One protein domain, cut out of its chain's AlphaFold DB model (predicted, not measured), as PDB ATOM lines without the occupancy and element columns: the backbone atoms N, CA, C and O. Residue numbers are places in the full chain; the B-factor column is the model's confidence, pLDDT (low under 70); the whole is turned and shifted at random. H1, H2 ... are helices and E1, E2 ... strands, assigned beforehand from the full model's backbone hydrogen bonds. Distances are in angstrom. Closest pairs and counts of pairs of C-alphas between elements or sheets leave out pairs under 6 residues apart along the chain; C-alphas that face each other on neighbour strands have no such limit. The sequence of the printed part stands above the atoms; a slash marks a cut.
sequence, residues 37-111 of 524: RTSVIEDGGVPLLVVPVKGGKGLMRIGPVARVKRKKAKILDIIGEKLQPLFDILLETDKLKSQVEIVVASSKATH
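AT A GLANCE: This is residues 37 to 111 of the 524 residues of the protein "HD domain-containing protein" of Clostridia bacterium (UniProt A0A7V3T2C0). A small, strongly twisted sheet of three strands has one helix, H1, lying slantwise over one face, and from the end of H1 a long second helix, H2, sticks out as an arm with its residues 92 to 111 free of the rest. The arm makes the length: the whole spans 58 by 28 by 14 A, while the body without the free residues spans 33 by 26 by 13 A. The printed part has 75 residues, with three named strands and then two named helices, in the order E1 E2 E3 H1 H2; the sheet has the order E1 - E2 - E3, all antiparallel. The class is mixed, helices and strands, and the whole is extended, with a radius of gyration of the C-alphas of 18.0 A.

HOW THE PARTS SIT: Start with E1, residues 39 to 43, and go on to E2, residues 46 to 53: they form a hairpin, antiparallel at 130 degrees, with N 41 and O 48 within hydrogen-bond range at 2.9 A. E3, residues 58 to 62, forms a hairpin with E2, antiparallel at 145 degrees, with N 51 and O 60 at 2.8 A. These strands make a meander, each the antiparallel neighbour of the one before; its edge strands E1 and E3 are apart. Next comes H1, residues 70 to 82, on one face of the sheet at a height over the sheet of 8.3 A, giving two layers, a helix on one face of a sheet. It lies over E2, and only just not over E1, on which 2 of its C-alphas fall; on the local plane it stands at 42 degrees to E2, slantwise to the strands. The closest C-alphas of E2 and H1 are those of Val 53 and Gly 80, 4.4 A apart. H2, residues 84 to 111, meets H1 only through their link and only grazes the sheet, with its residues 84 to 91; the closest C-alphas of E2 and H2 are those of Val 53 and Gln 84, 5.9 A apart. In H1 and H2 every O i to N i+4 pair is within hydrogen-bond range.

IN THESE COORDINATES: Find C-alpha 39 at (74.614, 126.946, 43.678), where E1 begins; it runs 12.3 A to residue 43. E2 runs 20.9 A from Val 46 to Val 53, and E3 13.4 A from Gly 58 to Ile 62. Look for C-alpha 70 at (73.491, 124.942, 34.147); from there H1 runs 18.7 A to Lys 82. H2 runs 39.2 A from Gln 84 to C-alpha 111 at (116.751, 135.993, 72.184).

THE WHOLE: The two C-alphas farthest apart are those of Lys 69 and His 111, at 58.8 A. The printed part has no cut, and no link is long. Look at the B-factor column: the mean pLDDT of the printed part is 73.1, and it is under 70 at residues 55 to 57 and in residues 88 to 111, 27 residues of low confidence by the model's own measure.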
ATOM      1  N   ARG A  37      77.755 121.366  45.315       82.81
ATOM      2  CA  ARG A  37      77.883 121.825  43.927       82.81
ATOM      3  C   ARG A  37      77.643 123.317  43.843       82.81
ATOM      4  O   ARG A  37      77.003 123.893  44.719       82.81
ATOM      5  N   THR A  38      78.081 123.909  42.738       85.94
ATOM      6  CA  THR A  38      77.850 125.317  42.442       85.94
ATOM      7  C   THR A  38      76.361 125.647  42.513       85.94
ATOM      8  O   THR A  38      75.554 125.119  41.739       85.94
ATOM      9  N   SER A  39      75.996 126.541  43.426       86.25
ATOM     10  CA  SER A  39      74.614 126.946  43.678       86.25
ATOM     11  C   SER A  39      74.534 128.436  43.996       86.25
ATOM     12  O   SER A  39      75.542 129.085  44.257       86.25
ATOM     13  N   VAL A  40      73.332 129.004  43.911       85.38
ATOM     14  CA  VAL A  40      73.078 130.367  44.384       85.38
ATOM     15  C   VAL A  40      72.481 130.253  45.780       85.38
ATOM     16  O   VAL A  40      71.492 129.539  45.949       85.38
ATOM     17  N   ILE A  41      73.084 130.931  46.753       83.88
ATOM     18  CA  ILE A  41      72.545 131.077  48.108       83.88
ATOM     19  C   ILE A  41      72.185 132.539  48.350       83.88
ATOM     20  O   ILE A  41      72.767 133.434  47.736       83.88
ATOM     21  N   GLU A  42      71.254 132.782  49.262       78.62
ATOM     22  CA  GLU A  42      71.021 134.116  49.805       78.62
ATOM     23  C   GLU A  42      71.765 134.239  51.135       78.62
ATOM     24  O   GLU A  42      71.544 133.452  52.053       78.62
ATOM     25  N   ASP A  43      72.671 135.210  51.220       72.94
ATOM     26  CA  ASP A  43      73.431 135.523  52.431       72.94
ATOM     27  C   ASP A  43      73.260 137.025  52.712       72.94
ATOM     28  O   ASP A  43      73.573 137.858  51.860       72.94
ATOM     29  N   GLY A  44      72.645 137.371  53.848       70.81
ATOM     30  CA  GLY A  44      72.308 138.761  54.187       70.81
ATOM     31  C   GLY A  44      71.397 139.467  53.168       70.81
ATOM     32  O   GLY A  44      71.510 140.672  52.992       70.81
ATOM     33  N   GLY A  45      70.542 138.728  52.449       73.88
ATOM     34  CA  GLY A  45      69.686 139.274  51.383       73.88
ATOM     35  C   GLY A  45      70.394 139.494  50.038       73.88
ATOM     36  O   GLY A  45      69.764 139.941  49.078       73.88
ATOM     37  N   VAL A  46      71.682 139.150  49.929       78.06
ATOM     38  CA  VAL A  46      72.444 139.226  48.678       78.06
ATOM     39  C   VAL A  46      72.497 137.841  48.025       78.06
ATOM     40  O   VAL A  46      72.967 136.888  48.652       78.06
ATOM     41  N   PRO A  47      72.068 137.693  46.757       82.44
ATOM     42  CA  PRO A  47      72.204 136.428  46.051       82.44
ATOM     43  C   PRO A  47      73.665 136.229  45.636       82.44
ATOM     44  O   PRO A  47      74.194 136.962  44.795       82.44
ATOM     45  N   LEU A  48      74.327 135.234  46.219       84.69
ATOM     46  CA  LEU A  48      75.717 134.891  45.947       84.69
ATOM     47  C   LEU A  48      75.788 133.552  45.219       84.69
ATOM     48  O   LEU A  48      75.229 132.549  45.657       84.69
ATOM     49  N   LEU A  49      76.529 133.523  44.117       87.12
ATOM     50  CA  LEU A  49      76.959 132.294  43.479       87.12
ATOM     51  C   LEU A  49      78.107 131.695  44.286       87.12
ATOM     52  O   LEU A  49      79.173 132.293  44.422       87.12
ATOM     53  N   VAL A  50      77.887 130.496  44.790       87.00
ATOM     54  CA  VAL A  50      78.819 129.766  45.630       87.00
ATOM     55  C   VAL A  50      79.423 128.637  44.824       87.00
ATOM     56  O   VAL A  50      78.691 127.823  44.270       87.00
ATOM     57  N   VAL A  51      80.748 128.583  44.765       88.81
ATOM     58  CA  VAL A  51      81.515 127.518  44.116       88.81
ATOM     59  C   VAL A  51      82.340 126.817  45.200       88.81
ATOM     60  O   VAL A  51      83.288 127.417  45.716       88.81
ATOM     61  N   PRO A  52      81.978 125.587  45.604       85.75
ATOM     62  CA  PRO A  52      82.734 124.848  46.607       85.75
ATOM     63  C   PRO A  52      84.073 124.374  46.036       85.75
ATOM     64  O   PRO A  52      84.138 123.853  44.920       85.75
ATOM     65  N   VAL A  53      85.142 124.510  46.819       84.25
ATOM     66  CA  VAL A  53      86.404 123.822  46.533       84.25
ATOM     67  C   VAL A  53      86.250 122.380  47.011       84.25
ATOM     68  O   VAL A  53      85.877 122.132  48.164       84.25
ATOM     69  N   LYS A  54      86.490 121.409  46.124       75.75
ATOM     70  CA  LYS A  54      86.329 119.993  46.480       75.75
ATOM     71  C   LYS A  54      87.249 119.592  47.635       75.75
ATOM     72  O   LYS A  54      88.333 120.137  47.810       75.75
ATOM     73  N   GLY A  55      86.778 118.642  48.445       69.38
ATOM     74  CA  GLY A  55      87.446 118.232  49.684       69.38
ATOM     75  C   GLY A  55      87.055 119.057  50.918       69.38
ATOM     76  O   GLY A  55      87.567 118.784  51.997       69.38
ATOM     77  N   GLY A  56      86.144 120.032  50.784       69.25
ATOM     78  CA  GLY A  56      85.588 120.790  51.916       69.25
ATOM     79  C   GLY A  56      86.541 121.828  52.512       69.25
ATOM     80  O   GLY A  56      86.337 122.261  53.641       69.25
ATOM     81  N   LYS A  57      87.583 122.209  51.767       67.50
ATOM     82  CA  LYS A  57      88.692 123.047  52.249       67.50
ATOM     83  C   LYS A  57      88.515 124.545  51.988       67.50
ATOM     84  O   LYS A  57      89.281 125.345  52.509       67.50
ATOM     85  N   GLY A  58      87.527 124.940  51.187       76.69
ATOM     86  CA  GLY A  58      87.316 126.342  50.841       76.69
ATOM     87  C   GLY A  58      86.040 126.590  50.044       76.69
ATOM     88  O   GLY A  58      85.406 125.663  49.532       76.69
ATOM     89  N   LEU A  59      85.664 127.864  49.939       84.06
ATOM     90  CA  LEU A  59      84.444 128.306  49.273       84.06
ATOM     91  C   LEU A  59      84.692 129.609  48.512       84.06
ATOM     92  O   LEU A  59      85.087 130.605  49.113       84.06
ATOM     93  N   MET A  60      84.407 129.633  47.212       83.12
ATOM     94  CA  MET A  60      84.435 130.869  46.432       83.12
ATOM     95  C   MET A  60      83.023 131.448  46.337       83.12
ATOM     96  O   MET A  60      82.091 130.762  45.920       83.12
ATOM     97  N   ARG A  61      82.855 132.713  46.724       84.69
ATOM     98  CA  ARG A  61      81.570 133.426  46.684       84.69
ATOM     99  C   ARG A  61      81.658 134.563  45.668       84.69
ATOM    100  O   ARG A  61      82.508 135.435  45.792       84.69
ATOM    101  N   ILE A  62      80.795 134.544  44.657       82.69
ATOM    102  CA  ILE A  62      80.741 135.528  43.572       82.69
ATOM    103  C   ILE A  62      79.358 136.169  43.586       82.69
ATOM    104  O   ILE A  62      78.355 135.479  43.438       82.69
ATOM    105  N   GLY A  63      79.267 137.487  43.707       78.19
ATOM    106  CA  GLY A  63      77.964 138.139  43.692       78.19
ATOM    107  C   GLY A  63      78.007 139.650  43.502       78.19
ATOM    108  O   GLY A  63      79.093 140.231  43.496       78.19
ATOM    109  N   PRO A  64      76.827 140.277  43.342       81.88
ATOM    110  CA  PRO A  64      75.501 139.644  43.350       81.88
ATOM    111  C   PRO A  64      75.175 138.900  42.037       81.88
ATOM    112  O   PRO A  64      75.308 139.451  40.946       81.88
ATOM    113  N   VAL A  65      74.730 137.640  42.127       81.94
ATOM    114  CA  VAL A  65      74.329 136.790  40.989       81.94
ATOM    115  C   VAL A  65      73.049 136.030  41.339       81.94
ATOM    116  O   VAL A  65      73.079 135.031  42.047       81.94
ATOM    117  N   ALA A  66      71.916 136.462  40.779       79.19
ATOM    118  CA  ALA A  66      70.607 135.867  41.074       79.19
ATOM    119  C   ALA A  66      70.387 134.480  40.440       79.19
ATOM    120  O   ALA A  66      69.637 133.662  40.968       79.19
ATOM    121  N   ARG A  67      70.987 134.207  39.272       80.56
ATOM    122  CA  ARG A  67      70.829 132.932  38.549       80.56
ATOM    123  C   ARG A  67      72.071 132.593  37.740       80.56
ATOM    124  O   ARG A  67      72.670 133.458  37.105       80.56
ATOM    125  N   VAL A  68      72.381 131.301  37.651       82.25
ATOM    126  CA  VAL A  68      73.449 130.779  36.792       82.25
ATOM    127  C   VAL A  68      72.905 129.704  35.850       82.25
ATOM    128  O   VAL A  68      72.152 128.817  36.243       82.25
ATOM    129  N   LYS A  69      73.287 129.771  34.567       87.00
ATOM    130  CA  LYS A  69      72.929 128.734  33.586       87.00
ATOM    131  C   LYS A  69      73.652 127.428  33.932       87.00
ATOM    132  O   LYS A  69      74.860 127.441  34.154       87.00
ATOM    133  N   ARG A  70      72.960 126.287  33.827       81.88
ATOM    134  CA  ARG A  70      73.491 124.942  34.147       81.88
ATOM    135  C   ARG A  70      74.843 124.619  33.488       81.88
ATOM    136  O   ARG A  70      75.686 123.983  34.106       81.88
ATOM    137  N   LYS A  71      75.076 125.077  32.250       82.50
ATOM    138  CA  LYS A  71      76.360 124.892  31.542       82.50
ATOM    139  C   LYS A  71      77.517 125.658  32.203       82.50
ATOM    140  O   LYS A  71      78.618 125.135  32.254       82.50
ATOM    141  N   LYS A  72      77.263 126.866  32.723       84.69
ATOM    142  CA  LYS A  72      78.260 127.679  33.442       84.69
ATOM    143  C   LYS A  72      78.528 127.131  34.846       84.69
ATOM    144  O   LYS A  72      79.684 127.072  35.232       84.69
ATOM    145  N   ALA A  73      77.489 126.660  35.548       83.56
ATOM    146  CA  ALA A  73      77.640 125.986  36.843       83.56
ATOM    147  C   ALA A  73      78.615 124.802  36.755       83.56
ATOM    148  O   ALA A  73      79.565 124.736  37.516       83.56
ATOM    149  N   LYS A  74      78.455 123.939  35.739       83.81
ATOM    150  CA  LYS A  74      79.360 122.798  35.516       83.81
ATOM    151  C   LYS A  74      80.819 123.200  35.280       83.81
ATOM    152  O   LYS A  74      81.715 122.476  35.683       83.81
ATOM    153  N   ILE A  75      81.066 124.317  34.591       86.38
ATOM    154  CA  ILE A  75      82.435 124.810  34.365       86.38
ATOM    155  C   ILE A  75      83.038 125.302  35.685       86.38
ATOM    156  O   ILE A  75      84.198 125.030  35.962       86.38
ATOM    157  N   LEU A  76      82.245 125.993  36.505       85.81
ATOM    158  CA  LEU A  76      82.678 126.462  37.820       85.81
ATOM    159  C   LEU A  76      82.927 125.305  38.794       85.81
ATOM    160  O   LEU A  76      83.909 125.355  39.521       85.81
ATOM    161  N   ASP A  77      82.130 124.234  38.735       84.31
ATOM    162  CA  ASP A  77      82.403 123.000  39.485       84.31
ATOM    163  C   ASP A  77      83.782 122.418  39.119       84.31
ATOM    164  O   ASP A  77      84.558 122.064  40.002       84.31
ATOM    165  N   ILE A  78      84.129 122.382  37.825       84.38
ATOM    166  CA  ILE A  78      85.452 121.927  37.357       84.38
ATOM    167  C   ILE A  78      86.566 122.857  37.859       84.38
ATOM    168  O   ILE A  78      87.646 122.392  38.214       84.38
ATOM    169  N   ILE A  79      86.326 124.168  37.906       83.62
ATOM    170  CA  ILE A  79      87.288 125.123  38.471       83.62
ATOM    171  C   ILE A  79      87.480 124.854  39.970       83.62
ATOM    172  O   ILE A  79      88.618 124.757  40.417       83.62
ATOM    173  N   GLY A  80      86.400 124.648  40.729       82.00
ATOM    174  CA  GLY A  80      86.461 124.281  42.148       82.00
ATOM    175  C   GLY A  80      87.211 122.969  42.406       82.00
ATOM    176  O   GLY A  80      87.936 122.857  43.391       82.00
ATOM    177  N   GLU A  81      87.111 121.996  41.495       83.00
ATOM    178  CA  GLU A  81      87.927 120.772  41.515       83.00
ATOM    179  C   GLU A  81      89.412 121.055  41.271       83.00
ATOM    180  O   GLU A  81      90.276 120.542  41.979       83.00
ATOM    181  N   LYS A  82      89.724 121.871  40.260       81.38
ATOM    182  CA  LYS A  82      91.107 122.183  39.875       81.38
ATOM    183  C   LYS A  82      91.820 123.104  40.859       81.38
ATOM    184  O   LYS A  82      93.045 123.115  40.867       81.38
ATOM    185  N   LEU A  83      91.081 123.842  41.680       79.75
ATOM    186  CA  LEU A  83      91.630 124.693  42.733       79.75
ATOM    187  C   LEU A  83      92.037 123.916  43.989       79.75
ATOM    188  O   LEU A  83      92.816 124.445  44.776       79.75
ATOM    189  N   GLN A  84      91.566 122.679  44.175       78.25
ATOM    190  CA  GLN A  84      91.869 121.896  45.375       78.25
ATOM    191  C   GLN A  84      93.384 121.770  45.647       78.25
ATOM    192  O   GLN A  84      93.787 122.109  46.755       78.25
ATOM    193  N   PRO A  85      94.249 121.390  44.681       71.25
ATOM    194  CA  PRO A  85      95.689 121.309  44.933       71.25
ATOM    195  C   PRO A  85      96.310 122.653  45.331       71.25
ATOM    196  O   PRO A  85      97.196 122.690  46.171       71.25
ATOM    197  N   LEU A  86      95.826 123.764  44.766       72.94
ATOM    198  CA  LEU A  86      96.320 125.104  45.094       72.94
ATOM    199  C   LEU A  86      95.948 125.504  46.530       72.94
ATOM    200  O   LEU A  86      96.767 126.072  47.244       72.94
ATOM    201  N   PHE A  87      94.730 125.187  46.970       73.50
ATOM    202  CA  PHE A  87      94.312 125.408  48.356       73.50
ATOM    203  C   PHE A  87      95.055 124.501  49.336       73.50
ATOM    204  O   PHE A  87      95.377 124.947  50.430       73.50
ATOM    205  N   ASP A  88      95.353 123.263  48.943       68.75
ATOM    206  CA  ASP A  88      96.161 122.346  49.752       68.75
ATOM    207  C   ASP A  88      97.555 122.929  49.987       68.75
ATOM    208  O   ASP A  88      97.991 122.989  51.133       68.75
ATOM    209  N   ILE A  89      98.179 123.465  48.931       65.81
ATOM    210  CA  ILE A  89      99.452 124.186  49.020       65.81
ATOM    211  C   ILE A  89      99.329 125.370  49.975       65.81
ATOM    212  O   ILE A  89     100.088 125.459  50.930       65.81
ATOM    213  N   LEU A  90      98.357 126.259  49.756       69.56
ATOM    214  CA  LEU A  90      98.204 127.462  50.576       69.56
ATOM    215  C   LEU A  90      97.974 127.132  52.055       69.56
ATOM    216  O   LEU A  90      98.592 127.755  52.909       69.56
ATOM    217  N   LEU A  91      97.126 126.146  52.362       69.25
ATOM    218  CA  LEU A  91      96.832 125.734  53.736       69.25
ATOM    219  C   LEU A  91      98.030 125.052  54.404       69.25
ATOM    220  O   LEU A  91      98.273 125.267  55.590       69.25
ATOM    221  N   GLU A  92      98.770 124.222  53.673       68.06
ATOM    222  CA  GLU A  92      99.951 123.541  54.203       68.06
ATOM    223  C   GLU A  92     101.114 124.517  54.404       68.06
ATOM    224  O   GLU A  92     101.742 124.509  55.462       68.06
ATOM    225  N   THR A  93     101.334 125.434  53.456       62.22
ATOM    226  CA  THR A  93     102.278 126.545  53.603       62.22
ATOM    227  C   THR A  93     101.896 127.452  54.769       62.22
ATOM    228  O   THR A  93     102.772 127.798  55.552       62.22
ATOM    229  N   ASP A  94     100.619 127.804  54.939       68.81
ATOM    230  CA  ASP A  94     100.158 128.643  56.055       68.81
ATOM    231  C   ASP A  94     100.330 127.939  57.408       68.81
ATOM    232  O   ASP A  94     100.827 128.526  58.367       68.81
ATOM    233  N   LYS A  95     100.034 126.635  57.479       65.50
ATOM    234  CA  LYS A  95     100.263 125.825  58.682       65.50
ATOM    235  C   LYS A  95     101.746 125.742  59.043       65.50
ATOM    236  O   LYS A  95     102.091 125.908  60.212       65.50
ATOM    237  N   LEU A  96     102.617 125.496  58.064       59.41
ATOM    238  CA  LEU A  96     104.066 125.475  58.272       59.41
ATOM    239  C   LEU A  96     104.579 126.856  58.663       59.41
ATOM    240  O   LEU A  96     105.348 126.968  59.609       59.41
ATOM    241  N   LYS A  97     104.110 127.916  58.000       56.06
ATOM    242  CA  LYS A  97     104.462 129.293  58.339       56.06
ATOM    243  C   LYS A  97     104.032 129.640  59.761       56.06
ATOM    244  O   LYS A  97     104.832 130.201  60.491       56.06
ATOM    245  N   SER A  98     102.841 129.228  60.197       60.00
ATOM    246  CA  SER A  98     102.384 129.392  61.580       60.00
ATOM    247  C   SER A  98     103.253 128.611  62.576       60.00
ATOM    248  O   SER A  98     103.607 129.131  63.632       60.00
ATOM    249  N   GLN A  99     103.672 127.385  62.242       57.12
ATOM    250  CA  GLN A  99     104.622 126.622  63.064       57.12
ATOM    251  C   GLN A  99     105.992 127.304  63.146       57.12
ATOM    252  O   GLN A  99     106.559 127.409  64.233       57.12
ATOM    253  N   VAL A 100     106.497 127.813  62.021       53.72
ATOM    254  CA  VAL A 100     107.718 128.623  61.965       53.72
ATOM    255  C   VAL A 100     107.539 129.888  62.798       53.72
ATOM    256  O   VAL A 100     108.405 130.188  63.603       53.72
ATOM    257  N   GLU A 101     106.407 130.585  62.708       55.31
ATOM    258  CA  GLU A 101     106.096 131.771  63.512       55.31
ATOM    259  C   GLU A 101     106.073 131.469  65.013       55.31
ATOM    260  O   GLU A 101     106.576 132.276  65.790       55.31
ATOM    261  N   ILE A 102     105.572 130.307  65.441       54.34
ATOM    262  CA  ILE A 102     105.625 129.874  66.847       54.34
ATOM    263  C   ILE A 102     107.078 129.658  67.296       54.34
ATOM    264  O   ILE A 102     107.461 130.097  68.387       54.34
ATOM    265  N   VAL A 103     107.903 129.023  66.457       49.91
ATOM    266  CA  VAL A 103     109.339 128.825  66.721       49.91
ATOM    267  C   VAL A 103     110.076 130.167  66.738       49.91
ATOM    268  O   VAL A 103     110.860 130.410  67.648       49.91
ATOM    269  N   VAL A 104     109.780 131.070  65.801       47.88
ATOM    270  CA  VAL A 104     110.342 132.427  65.704       47.88
ATOM    271  C   VAL A 104     109.929 133.273  66.905       47.88
ATOM    272  O   VAL A 104     110.757 133.983  67.461       47.88
ATOM    273  N   ALA A 105     108.665 133.231  67.323       50.38
ATOM    274  CA  ALA A 105     108.166 134.010  68.453       50.38
ATOM    275  C   ALA A 105     108.779 133.527  69.772       50.38
ATOM    276  O   ALA A 105     109.221 134.344  70.580       50.38
ATOM    277  N   SER A 106     108.877 132.207  69.951       43.94
ATOM    278  CA  SER A 106     109.568 131.604  71.096       43.94
ATOM    279  C   SER A 106     111.062 131.937  71.069       43.94
ATOM    280  O   SER A 106     111.619 132.343  72.082       43.94
ATOM    281  N   SER A 107     111.689 131.862  69.892       46.16
ATOM    282  CA  SER A 107     113.082 132.256  69.658       46.16
ATOM    283  C   SER A 107     113.323 133.723  70.006       46.16
ATOM    284  O   SER A 107     114.229 134.008  70.773       46.16
ATOM    285  N   LYS A 108     112.474 134.656  69.555       47.19
ATOM    286  CA  LYS A 108     112.568 136.091  69.878       47.19
ATOM    287  C   LYS A 108     112.430 136.372  71.375       47.19
ATOM    288  O   LYS A 108     113.141 137.228  71.896       47.19
ATOM    289  N   ALA A 109     111.546 135.655  72.070       45.50
ATOM    290  CA  ALA A 109     111.412 135.773  73.521       45.50
ATOM    291  C   ALA A 109     112.694 135.313  74.240       45.50
ATOM    292  O   ALA A 109     113.197 136.026  75.107       45.50
ATOM    293  N   THR A 110     113.269 134.181  73.824       42.59
ATOM    294  CA  THR A 110     114.551 133.673  74.340       42.59
ATOM    295  C   THR A 110     115.730 134.570  73.947       42.59
ATOM    296  O   THR A 110     116.626 134.808  74.752       42.59
ATOM    297  N   HIS A 111     115.711 135.133  72.740       47.91
ATOM    298  CA  HIS A 111     116.751 135.993  72.184       47.91
ATOM    299  C   HIS A 111     116.867 137.311  72.940       47.91
ATOM    300  O   HIS A 111     117.975 137.736  73.244       47.91
TER     301      HIS A 111